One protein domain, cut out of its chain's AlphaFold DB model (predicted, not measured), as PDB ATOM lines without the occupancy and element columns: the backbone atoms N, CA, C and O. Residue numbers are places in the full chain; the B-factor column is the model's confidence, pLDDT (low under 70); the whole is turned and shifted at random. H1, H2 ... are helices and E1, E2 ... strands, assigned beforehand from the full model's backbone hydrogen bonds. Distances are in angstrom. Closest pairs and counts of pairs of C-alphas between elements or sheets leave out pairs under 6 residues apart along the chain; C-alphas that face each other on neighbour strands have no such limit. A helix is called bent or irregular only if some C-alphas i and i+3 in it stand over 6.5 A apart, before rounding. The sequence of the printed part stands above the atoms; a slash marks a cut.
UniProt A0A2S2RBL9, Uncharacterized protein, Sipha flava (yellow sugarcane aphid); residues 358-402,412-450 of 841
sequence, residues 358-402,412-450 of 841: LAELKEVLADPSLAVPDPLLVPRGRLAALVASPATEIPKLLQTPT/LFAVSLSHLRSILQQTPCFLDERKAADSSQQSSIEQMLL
ATOM      1  N   LEU A 358     172.681 134.163 186.722       97.31
ATOM      2  CA  LEU A 358     173.672 134.704 187.652       97.31
ATOM      3  C   LEU A 358     173.668 133.961 189.005       97.31
ATOM      4  O   LEU A 358     174.681 133.988 189.706       97.31
ATOM      5  N   ALA A 359     172.578 133.294 189.392       96.81
ATOM      6  CA  ALA A 359     172.525 132.370 190.526       96.81
ATOM      7  C   ALA A 359     173.109 130.998 190.152       96.81
ATOM      8  O   ALA A 359     173.987 130.524 190.871       96.81
ATOM      9  N   GLU A 360     172.739 130.437 188.996       97.12
ATOM     10  CA  GLU A 360     173.351 129.215 188.447       97.12
ATOM     11  C   GLU A 360     174.887 129.324 188.381       97.12
ATOM     12  O   GLU A 360     175.607 128.427 188.821       97.12
ATOM     13  N   LEU A 361     175.416 130.450 187.880       97.88
ATOM     14  CA  LEU A 361     176.863 130.666 187.817       97.88
ATOM     15  C   LEU A 361     177.500 130.748 189.214       97.88
ATOM     16  O   LEU A 361     178.619 130.277 189.398       97.88
ATOM     17  N   LYS A 362     176.816 131.323 190.215       97.44
ATOM     18  CA  LYS A 362     177.320 131.344 191.601       97.44
ATOM     19  C   LYS A 362     177.345 129.942 192.209       97.44
ATOM     20  O   LYS A 362     178.281 129.654 192.942       97.44
ATOM     21  N   GLU A 363     176.364 129.094 191.905       97.19
ATOM     22  CA  GLU A 363     176.307 127.708 192.386       97.19
ATOM     23  C   GLU A 363     177.470 126.877 191.823       97.19
ATOM     24  O   GLU A 363     178.228 126.288 192.592       97.19
ATOM     25  N   VAL A 364     177.711 126.937 190.507       97.75
ATOM     26  CA  VAL A 364     178.863 126.271 189.862       97.75
ATOM     27  C   VAL A 364     180.200 126.717 190.451       97.75
ATOM     28  O   VAL A 364     181.096 125.899 190.640       97.75
ATOM     29  N   LEU A 365     180.355 128.014 190.728       97.25
ATOM     30  CA  LEU A 365     181.588 128.569 191.297       97.25
ATOM     31  C   LEU A 365     181.704 128.361 192.818       97.25
ATOM     32  O   LEU A 365     182.767 128.623 193.380       97.25
ATOM     33  N   ALA A 366     180.638 127.905 193.481       97.75
ATOM     34  CA  ALA A 366     180.641 127.524 194.890       97.75
ATOM     35  C   ALA A 366     180.972 126.035 195.106       97.75
ATOM     36  O   ALA A 366     181.372 125.675 196.212       97.75
ATOM     37  N   ASP A 367     180.843 125.184 194.080       97.75
ATOM     38  CA  ASP A 367     181.244 123.775 194.137       97.75
ATOM     39  C   ASP A 367     182.764 123.615 193.895       97.75
ATOM     40  O   ASP A 367     183.239 123.757 192.761       97.75
ATOM     41  N   PRO A 368     183.565 123.269 194.924       96.06
ATOM     42  CA  PRO A 368     185.006 123.091 194.768       96.06
ATOM     43  C   PRO A 368     185.379 121.838 193.958       96.06
ATOM     44  O   PRO A 368     186.534 121.711 193.554       96.06
ATOM     45  N   SER A 369     184.447 120.907 193.721       96.62
ATOM     46  CA  SER A 369     184.702 119.680 192.957       96.62
ATOM     47  C   SER A 369     184.742 119.907 191.442       96.62
ATOM     48  O   SER A 369     185.392 119.141 190.729       96.62
ATOM     49  N   LEU A 370     184.106 120.979 190.952       95.25
ATOM     50  CA  LEU A 370     184.049 121.318 189.526       95.25
ATOM     51  C   LEU A 370     185.307 122.027 189.002       95.25
ATOM     52  O   LEU A 370     185.533 122.007 187.796       95.25
ATOM     53  N   ALA A 371     186.130 122.620 189.879       95.94
ATOM     54  CA  ALA A 371     187.470 123.149 189.569       95.94
ATOM     55  C   ALA A 371     187.567 123.958 188.247       95.94
ATOM     56  O   ALA A 371     188.472 123.749 187.434       95.94
ATOM     57  N   VAL A 372     186.611 124.866 188.017       97.81
ATOM     58  CA  VAL A 372     186.442 125.564 186.731       97.81
ATOM     59  C   VAL A 372     187.667 126.442 186.401       97.81
ATOM     60  O   VAL A 372     188.015 127.312 187.202       97.81
ATOM     61  N   PRO A 373     188.314 126.277 185.230       97.50
ATOM     62  CA  PRO A 373     189.427 127.117 184.814       97.50
ATOM     63  C   PRO A 373     188.935 128.486 184.324       97.50
ATOM     64  O   PRO A 373     187.943 128.582 183.599       97.50
ATOM     65  N   ASP A 374     189.674 129.540 184.672       97.25
ATOM     66  CA  ASP A 374     189.495 130.898 184.149       97.25
ATOM     67  C   ASP A 374     190.752 131.285 183.334       97.25
ATOM     68  O   ASP A 374     191.847 131.302 183.907       97.25
ATOM     69  N   PRO A 375     190.656 131.562 182.017       97.38
ATOM     70  CA  PRO A 375     189.448 131.554 181.191       97.38
ATOM     71  C   PRO A 375     188.988 130.143 180.790       97.38
ATOM     72  O   PRO A 375     189.790 129.260 180.482       97.38
ATOM     73  N   LEU A 376     187.671 129.969 180.700       97.81
ATOM     74  CA  LEU A 376     187.026 128.752 180.216       97.81
ATOM     75  C   LEU A 376     187.058 128.712 178.680       97.81
ATOM     76  O   LEU A 376     186.763 129.710 178.022       97.81
ATOM     77  N   LEU A 377     187.380 127.556 178.089       96.94
ATOM     78  CA  LEU A 377     187.332 127.363 176.635       96.94
ATOM     79  C   LEU A 377     185.940 126.894 176.197       96.94
ATOM     80  O   LEU A 377     185.487 125.809 176.555       96.94
ATOM     81  N   VAL A 378     185.268 127.719 175.395       97.44
ATOM     82  CA  VAL A 378     183.861 127.554 175.011       97.44
ATOM     83  C   VAL A 378     183.750 127.501 173.483       97.44
ATOM     84  O   VAL A 378     184.095 128.480 172.819       97.44
ATOM     85  N   PRO A 379     183.250 126.410 172.874       97.06
ATOM     86  CA  PRO A 379     182.922 126.403 171.451       97.06
ATOM     87  C   PRO A 379     181.873 127.472 171.140       97.06
ATOM     88  O   PRO A 379     180.850 127.545 171.820       97.06
ATOM     89  N   ARG A 380     182.079 128.268 170.088       96.12
ATOM     90  CA  ARG A 380     181.228 129.414 169.713       96.12
ATOM     91  C   ARG A 380     179.727 129.112 169.714       96.12
ATOM     92  O   ARG A 380     178.945 129.899 170.236       96.12
ATOM     93  N   GLY A 381     179.330 127.954 169.182       95.88
ATOM     94  CA  GLY A 381     177.929 127.511 169.142       95.88
ATOM     95  C   GLY A 381     177.303 127.200 170.510       95.88
ATOM     96  O   GLY A 381     176.085 127.094 170.598       95.88
ATOM     97  N   ARG A 382     178.107 127.075 171.575       97.06
ATOM     98  CA  ARG A 382     177.660 126.866 172.963       97.06
ATOM     99  C   ARG A 382     177.682 128.143 173.805       97.06
ATOM    100  O   ARG A 382     177.132 128.134 174.899       97.06
ATOM    101  N   LEU A 383     178.249 129.249 173.311       97.19
ATOM    102  CA  LEU A 383     178.346 130.502 174.072       97.19
ATOM    103  C   LEU A 383     176.966 131.035 174.500       97.19
ATOM    104  O   LEU A 383     176.793 131.432 175.646       97.19
ATOM    105  N   ALA A 384     175.967 130.970 173.615       96.50
ATOM    106  CA  ALA A 384     174.596 131.366 173.942       96.50
ATOM    107  C   ALA A 384     173.950 130.452 175.005       96.50
ATOM    108  O   ALA A 384     173.278 130.940 175.907       96.50
ATOM    109  N   ALA A 385     174.196 129.138 174.942       97.12
ATOM    110  CA  ALA A 385     173.700 128.188 175.938       97.12
ATOM    111  C   ALA A 385     174.383 128.373 177.308       97.12
ATOM    112  O   ALA A 385     173.734 128.217 178.340       97.12
ATOM    113  N   LEU A 386     175.671 128.738 177.313       97.69
ATOM    114  CA  LEU A 386     176.450 129.040 178.515       97.69
ATOM    115  C   LEU A 386     175.960 130.310 179.223       97.69
ATOM    116  O   LEU A 386     175.939 130.345 180.447       97.69
ATOM    117  N   VAL A 387     175.549 131.331 178.465       97.31
ATOM    118  CA  VAL A 387     174.902 132.534 179.017       97.31
ATOM    119  C   VAL A 387     173.496 132.205 179.535       97.31
ATOM    120  O   VAL A 387     173.112 132.685 180.594       97.31
ATOM    121  N   ALA A 388     172.736 131.360 178.832       96.88
ATOM    122  CA  ALA A 388     171.367 131.017 179.223       96.88
ATOM    123  C   ALA A 388     171.253 130.004 180.382       96.88
ATOM    124  O   ALA A 388     170.224 129.977 181.044       96.88
ATOM    125  N   SER A 389     172.251 129.136 180.589       97.56
ATOM    126  CA  SER A 389     172.190 128.036 181.572       97.56
ATOM    127  C   SER A 389     173.582 127.564 182.052       97.56
ATOM    128  O   SER A 389     173.994 126.422 181.779       97.56
ATOM    129  N   PRO A 390     174.372 128.431 182.716       98.06
ATOM    130  CA  PRO A 390     175.743 128.112 183.110       98.06
ATOM    131  C   PRO A 390     175.862 126.894 184.042       98.06
ATOM    132  O   PRO A 390     176.862 126.178 183.930       98.06
ATOM    133  N   ALA A 391     174.854 126.579 184.868       97.44
ATOM    134  CA  ALA A 391     174.853 125.371 185.704       97.44
ATOM    135  C   ALA A 391     174.833 124.085 184.881       97.44
ATOM    136  O   ALA A 391     175.408 123.075 185.289       97.44
ATOM    137  N   THR A 392     174.222 124.106 183.695       97.19
ATOM    138  CA  THR A 392     174.184 122.922 182.833       97.19
ATOM    139  C   THR A 392     175.358 122.881 181.858       97.19
ATOM    140  O   THR A 392     175.862 121.800 181.562       97.19
ATOM    141  N   GLU A 393     175.818 124.022 181.338       97.81
ATOM    142  CA  GLU A 393     176.840 124.039 180.287       97.81
ATOM    143  C   GLU A 393     178.276 123.935 180.813       97.81
ATOM    144  O   GLU A 393     179.067 123.220 180.192       97.81
ATOM    145  N   ILE A 394     178.624 124.555 181.950       97.88
ATOM    146  CA  ILE A 394     179.998 124.492 182.482       97.88
ATOM    147  C   ILE A 394     180.414 123.039 182.796       97.88
ATOM    148  O   ILE A 394     181.441 122.608 182.264       97.88
ATOM    149  N   PRO A 395     179.622 122.217 183.521       97.69
ATOM    150  CA  PRO A 395     179.979 120.815 183.756       97.69
ATOM    151  C   PRO A 395     180.134 120.002 182.464       97.69
ATOM    152  O   PRO A 395     181.054 119.199 182.355       97.69
ATOM    153  N   LYS A 396     179.293 120.233 181.443       97.25
ATOM    154  CA  LYS A 396     179.402 119.539 180.143       97.25
ATOM    155  C   LYS A 396     180.654 119.952 179.358       97.25
ATOM    156  O   LYS A 396     181.179 119.144 178.592       97.25
ATOM    157  N   LEU A 397     181.108 121.200 179.485       96.38
ATOM    158  CA  LEU A 397     182.358 121.664 178.872       96.38
ATOM    159  C   LEU A 397     183.565 120.990 179.539       96.38
ATOM    160  O   LEU A 397     184.441 120.496 178.838       96.38
ATOM    161  N   LEU A 398     183.556 120.873 180.869       96.06
ATOM    162  CA  LEU A 398     184.623 120.231 181.649       96.06
ATOM    163  C   LEU A 398     184.650 118.703 181.503       96.06
ATOM    164  O   LEU A 398     185.719 118.100 181.466       96.06
ATOM    165  N   GLN A 399     183.484 118.070 181.352       94.69
ATOM    166  CA  GLN A 399     183.363 116.640 181.045       94.69
ATOM    167  C   GLN A 399     183.801 116.281 179.618       94.69
ATOM    168  O   GLN A 399     183.943 115.097 179.323       94.69
ATOM    169  N   THR A 400     183.992 117.253 178.716       85.31
ATOM    170  CA  THR A 400     184.430 116.981 177.338       85.31
ATOM    171  C   THR A 400     185.929 116.650 177.350       85.31
ATOM    172  O   THR A 400     186.740 117.550 177.568       85.31
ATOM    173  N   PRO A 401     186.348 115.389 177.126       71.94
ATOM    174  CA  PRO A 401     187.723 114.989 177.398       71.94
ATOM    175  C   PRO A 401     188.676 115.521 176.322       71.94
ATOM    176  O   PRO A 401     188.668 115.054 175.183       71.94
ATOM    177  N   THR A 402     189.568 116.438 176.700       64.44
ATOM    178  CA  THR A 402     190.598 117.066 175.842       64.44
ATOM    179  C   THR A 402     191.729 116.106 175.413       64.44
ATOM    180  O   THR A 402     192.846 116.528 175.127       64.44
ATOM    181  N   LEU A 412     186.907 128.060 169.122       95.62
ATOM    182  CA  LEU A 412     186.965 128.092 170.587       95.62
ATOM    183  C   LEU A 412     187.196 129.526 171.078       95.62
ATOM    184  O   LEU A 412     188.170 130.176 170.705       95.62
ATOM    185  N   PHE A 413     186.324 129.996 171.964       96.31
ATOM    186  CA  PHE A 413     186.434 131.284 172.641       96.31
ATOM    187  C   PHE A 413     186.963 131.076 174.060       96.31
ATOM    188  O   PHE A 413     186.443 130.241 174.798       96.31
ATOM    189  N   ALA A 414     187.970 131.855 174.453       96.94
ATOM    190  CA  ALA A 414     188.402 131.954 175.842       96.94
ATOM    191  C   ALA A 414     187.507 132.971 176.567       96.94
ATOM    192  O   ALA A 414     187.608 134.175 176.331       96.94
ATOM    193  N   VAL A 415     186.610 132.485 177.423       97.75
ATOM    194  CA  VAL A 415     185.639 133.291 178.171       97.75
ATOM    195  C   VAL A 415     186.074 133.341 179.629       97.75
ATOM    196  O   VAL A 415     186.101 132.311 180.298       97.75
ATOM    197  N   SER A 416     186.407 134.527 180.143       98.19
ATOM    198  CA  SER A 416     186.689 134.653 181.576       98.19
ATOM    199  C   SER A 416     185.408 134.538 182.398       98.19
ATOM    200  O   SER A 416     184.381 135.122 182.039       98.19
ATOM    201  N   LEU A 417     185.474 133.833 183.528       97.62
ATOM    202  CA  LEU A 417     184.339 133.648 184.438       97.62
ATOM    203  C   LEU A 417     183.930 134.990 185.065       97.62
ATOM    204  O   LEU A 417     182.742 135.262 185.246       97.62
ATOM    205  N   SER A 418     184.905 135.878 185.296       97.81
ATOM    206  CA  SER A 418     184.673 137.273 185.693       97.81
ATOM    207  C   SER A 418     183.868 138.070 184.651       97.81
ATOM    208  O   SER A 418     182.952 138.815 185.005       97.81
ATOM    209  N   HIS A 419     184.153 137.874 183.359       97.81
ATOM    210  CA  HIS A 419     183.471 138.556 182.259       97.81
ATOM    211  C   HIS A 419     182.061 137.995 182.031       97.81
ATOM    212  O   HIS A 419     181.117 138.774 181.918       97.81
ATOM    213  N   LEU A 420     181.896 136.665 182.064       97.94
ATOM    214  CA  LEU A 420     180.584 136.010 182.010       97.94
ATOM    215  C   LEU A 420     179.679 136.499 183.151       97.94
ATOM    216  O   LEU A 420     178.543 136.898 182.907       97.94
ATOM    217  N   ARG A 421     180.206 136.563 184.381       97.44
ATOM    218  CA  ARG A 421     179.496 137.133 185.534       97.44
ATOM    219  C   ARG A 421     179.093 138.593 185.309       97.44
ATOM    220  O   ARG A 421     177.981 138.955 185.676       97.44
ATOM    221  N   SER A 422     179.959 139.412 184.708       97.62
ATOM    222  CA  SER A 422     179.647 140.814 184.391       97.62
ATOM    223  C   SER A 422     178.497 140.935 183.384       97.62
ATOM    224  O   SER A 422     177.569 141.702 183.618       97.62
ATOM    225  N   ILE A 423     178.501 140.125 182.317       96.69
ATOM    226  CA  ILE A 423     177.420 140.090 181.315       96.69
ATOM    227  C   ILE A 423     176.088 139.699 181.969       96.69
ATOM    228  O   ILE A 423     175.085 140.388 181.780       96.69
ATOM    229  N   LEU A 424     176.079 138.632 182.775       96.44
ATOM    230  CA  LEU A 424     174.876 138.161 183.472       96.44
ATOM    231  C   LEU A 424     174.362 139.179 184.501       96.44
ATOM    232  O   LEU A 424     173.161 139.384 184.634       96.44
ATOM    233  N   GLN A 425     175.265 139.889 185.182       96.00
ATOM    234  CA  GLN A 425     174.909 140.970 186.103       96.00
ATOM    235  C   GLN A 425     174.418 142.247 185.386       96.00
ATOM    236  O   GLN A 425     173.765 143.076 186.016       96.00
ATOM    237  N   GLN A 426     174.676 142.393 184.083       94.19
ATOM    238  CA  GLN A 426     174.159 143.474 183.231       94.19
ATOM    239  C   GLN A 426     172.850 143.119 182.503       94.19
ATOM    240  O   GLN A 426     172.200 144.016 181.975       94.19
ATOM    241  N   THR A 427     172.414 141.851 182.494       83.25
ATOM    242  CA  THR A 427     171.181 141.420 181.800       83.25
ATOM    243  C   THR A 427     169.854 141.379 182.593       83.25
ATOM    244  O   THR A 427     168.847 141.082 181.945       83.25
ATOM    245  N   PRO A 428     169.736 141.682 183.911       60.59
ATOM    246  CA  PRO A 428     168.507 141.369 184.655       60.59
ATOM    247  C   PRO A 428     167.260 142.153 184.203       60.59
ATOM    248  O   PRO A 428     166.151 141.654 184.367       60.59
ATOM    249  N   CYS A 429     167.403 143.326 183.574       51.88
ATOM    250  CA  CYS A 429     166.255 144.131 183.127       51.88
ATOM    251  C   CYS A 429     165.366 143.447 182.067       51.88
ATOM    252  O   CYS A 429     164.181 143.753 181.990       51.88
ATOM    253  N   PHE A 430     165.892 142.518 181.259       55.06
ATOM    254  CA  PHE A 430     165.164 141.987 180.092       55.06
ATOM    255  C   PHE A 430     164.165 140.850 180.384       55.06
ATOM    256  O   PHE A 430     163.436 140.445 179.475       55.06
ATOM    257  N   LEU A 431     164.127 140.313 181.610       55.91
ATOM    258  CA  LEU A 431     163.252 139.184 181.966       55.91
ATOM    259  C   LEU A 431     161.970 139.611 182.692       55.91
ATOM    260  O   LEU A 431     160.888 139.149 182.321       55.91
ATOM    261  N   ASP A 432     162.063 140.532 183.657       57.12
ATOM    262  CA  ASP A 432     160.884 141.047 184.370       57.12
ATOM    263  C   ASP A 432     159.922 141.789 183.430       57.12
ATOM    264  O   ASP A 432     158.707 141.622 183.539       57.12
ATOM    265  N   GLU A 433     160.437 142.538 182.447       53.41
ATOM    266  CA  GLU A 433     159.598 143.302 181.515       53.41
ATOM    267  C   GLU A 433     158.710 142.397 180.642       53.41
ATOM    268  O   GLU A 433     157.538 142.704 180.426       53.41
ATOM    269  N   ARG A 434     159.204 141.220 180.224       51.56
ATOM    270  CA  ARG A 434     158.375 140.222 179.516       51.56
ATOM    271  C   ARG A 434     157.280 139.654 180.414       51.56
ATOM    272  O   ARG A 434     156.128 139.570 179.998       51.56
ATOM    273  N   LYS A 435     157.621 139.319 181.661       49.41
ATOM    274  CA  LYS A 435     156.679 138.750 182.641       49.41
ATOM    275  C   LYS A 435     155.588 139.758 183.033       49.41
ATOM    276  O   LYS A 435     154.435 139.373 183.227       49.41
ATOM    277  N   ALA A 436     155.930 141.046 183.080       52.50
ATOM    278  CA  ALA A 436     154.984 142.145 183.251       52.50
ATOM    279  C   ALA A 436     154.108 142.370 182.003       52.50
ATOM    280  O   ALA A 436     152.893 142.533 182.138       52.50
ATOM    281  N   ALA A 437     154.689 142.335 180.799       54.31
ATOM    282  CA  ALA A 437     153.962 142.516 179.542       54.31
ATOM    283  C   ALA A 437     152.911 141.417 179.304       54.31
ATOM    284  O   ALA A 437     151.760 141.737 179.002       54.31
ATOM    285  N   ASP A 438     153.270 140.144 179.506       49.53
ATOM    286  CA  ASP A 438     152.343 139.015 179.348       49.53
ATOM    287  C   ASP A 438     151.187 139.092 180.366       49.53
ATOM    288  O   ASP A 438     150.017 138.982 179.992       49.53
ATOM    289  N   SER A 439     151.492 139.389 181.637       49.53
ATOM    290  CA  SER A 439     150.480 139.596 182.690       49.53
ATOM    291  C   SER A 439     149.531 140.764 182.374       49.53
ATOM    292  O   SER A 439     148.316 140.672 182.575       49.53
ATOM    293  N   SER A 440     150.060 141.853 181.804       46.66
ATOM    294  CA  SER A 440     149.265 143.008 181.383       46.66
ATOM    295  C   SER A 440     148.330 142.667 180.216       46.66
ATOM    296  O   SER A 440     147.116 142.868 180.325       46.66
ATOM    297  N   GLN A 441     148.852 142.086 179.127       47.03
ATOM    298  CA  GLN A 441     148.038 141.770 177.948       47.03
ATOM    299  C   GLN A 441     146.960 140.726 178.238       47.03
ATOM    300  O   GLN A 441     145.837 140.872 177.755       47.03
ATOM    301  N   GLN A 442     147.253 139.717 179.061       48.03
ATOM    302  CA  GLN A 442     146.273 138.684 179.387       48.03
ATOM    303  C   GLN A 442     145.066 139.268 180.145       48.03
ATOM    304  O   GLN A 442     143.924 138.989 179.778       48.03
ATOM    305  N   SER A 443     145.297 140.197 181.085       59.41
ATOM    306  CA  SER A 443     144.214 140.934 181.759       59.41
ATOM    307  C   SER A 443     143.380 141.806 180.805       59.41
ATOM    308  O   SER A 443     142.172 141.955 180.995       59.41
ATOM    309  N   SER A 444     143.998 142.369 179.758       62.16
ATOM    310  CA  SER A 444     143.324 143.205 178.756       62.16
ATOM    311  C   SER A 444     142.460 142.376 177.799       62.16
ATOM    312  O   SER A 444     141.326 142.752 177.496       62.16
ATOM    313  N   ILE A 445     142.957 141.212 177.369       65.25
ATOM    314  CA  ILE A 445     142.236 140.290 176.483       65.25
ATOM    315  C   ILE A 445     141.016 139.694 177.199       65.25
ATOM    316  O   ILE A 445     139.937 139.643 176.607       65.25
ATOM    317  N   GLU A 446     141.136 139.314 178.474       61.94
ATOM    318  CA  GLU A 446     139.994 138.824 179.259       61.94
ATOM    319  C   GLU A 446     138.926 139.908 179.472       61.94
ATOM    320  O   GLU A 446     137.740 139.636 179.275       61.94
ATOM    321  N   GLN A 447     139.316 141.157 179.760       65.06
ATOM    322  CA  GLN A 447     138.376 142.288 179.823       65.06
ATOM    323  C   GLN A 447     137.677 142.538 178.476       65.06
ATOM    324  O   GLN A 447     136.461 142.724 178.436       65.06
ATOM    325  N   MET A 448     138.410 142.492 177.361       64.69
ATOM    326  CA  MET A 448     137.854 142.699 176.017       64.69
ATOM    327  C   MET A 448     136.885 141.577 175.604       64.69
ATOM    328  O   MET A 448     135.847 141.849 174.995       64.69
ATOM    329  N   LEU A 449     137.179 140.326 175.971       69.06
ATOM    330  CA  LEU A 449     136.283 139.183 175.776       69.06
ATOM    331  C   LEU A 449     135.041 139.268 176.673       69.06
ATOM    332  O   LEU A 449     133.938 139.001 176.198       69.06
ATOM    333  N   LEU A 450     135.188 139.689 177.934       67.69
ATOM    334  CA  LEU A 450     134.071 139.871 178.864       67.69
ATOM    335  C   LEU A 450     133.111 140.969 178.381       67.69
ATOM    336  O   LEU A 450     131.901 140.746 178.323       67.69
TER     337      LEU A 450
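This is residues 358 to 402 and 412 to 450 of the 841 residues of an uncharacterized protein of Sipha flava (yellow sugarcane aphid) (UniProt A0A2S2RBL9). A small compact head of four short helices and a two-strand sheet bears one long helical arm, H5, which sticks out from it and makes the length. In the head, H1 packs on H3 and H4, and the helical hairpin H2 and H3 lies near the sheet. The printed part has 84 residues, mostly helix, with H1, E1, H2, H3, E2, H4 and H5 in that order; E1 and E2 are antiparallel. The whole is only just extended, close to loose, with a radius of gyration of the C-alphas of 17.9 A and spans of 61 by 23 by 20 A.

Find C-alpha 358 at (173.672, 134.704, 187.652); from there H1 runs to residue 366. Next come E1, residues 376 to 379, H2, residues 380 to 388, and H3, residues 390 to 398. H2 is irregular: C-alphas 381 and 384 are 7.0 A apart. After the cut look for E2, residues 412 to 415, and H4, residues 417 to 426, 14.2 A long. H5, residues 429 to 450, runs 32.7 A to C-alpha 450 at (134.071, 139.871, 178.864).

H1 touches H3 at a steep tilt of 44 degrees, the same way; the closest C-alphas, of Glu 360 and Ala 391, are 5.0 A apart. H1 touches H4 at a shallow tilt of 24 degrees, opposite ways, closest at the C-alphas of Leu 358 and Leu 424, 5.6 A. Between E1 and E2, N 376 and O 415 are within hydrogen-bond range at 2.8 A. Every O i to N i+4 pair is within range in H1 and H4, against 3 of 5 in H2, 3 of 5 in H3 and 16 of 18 in H5. H4 and H5 meet only through their link.

Residues 403 to 411 are not printed, and C-alphas 402 and 412 are 12.7 A apart across the cut. No link printed whole is long. Look for pLDDT under 70 at residue 402 and residues 428 to 450.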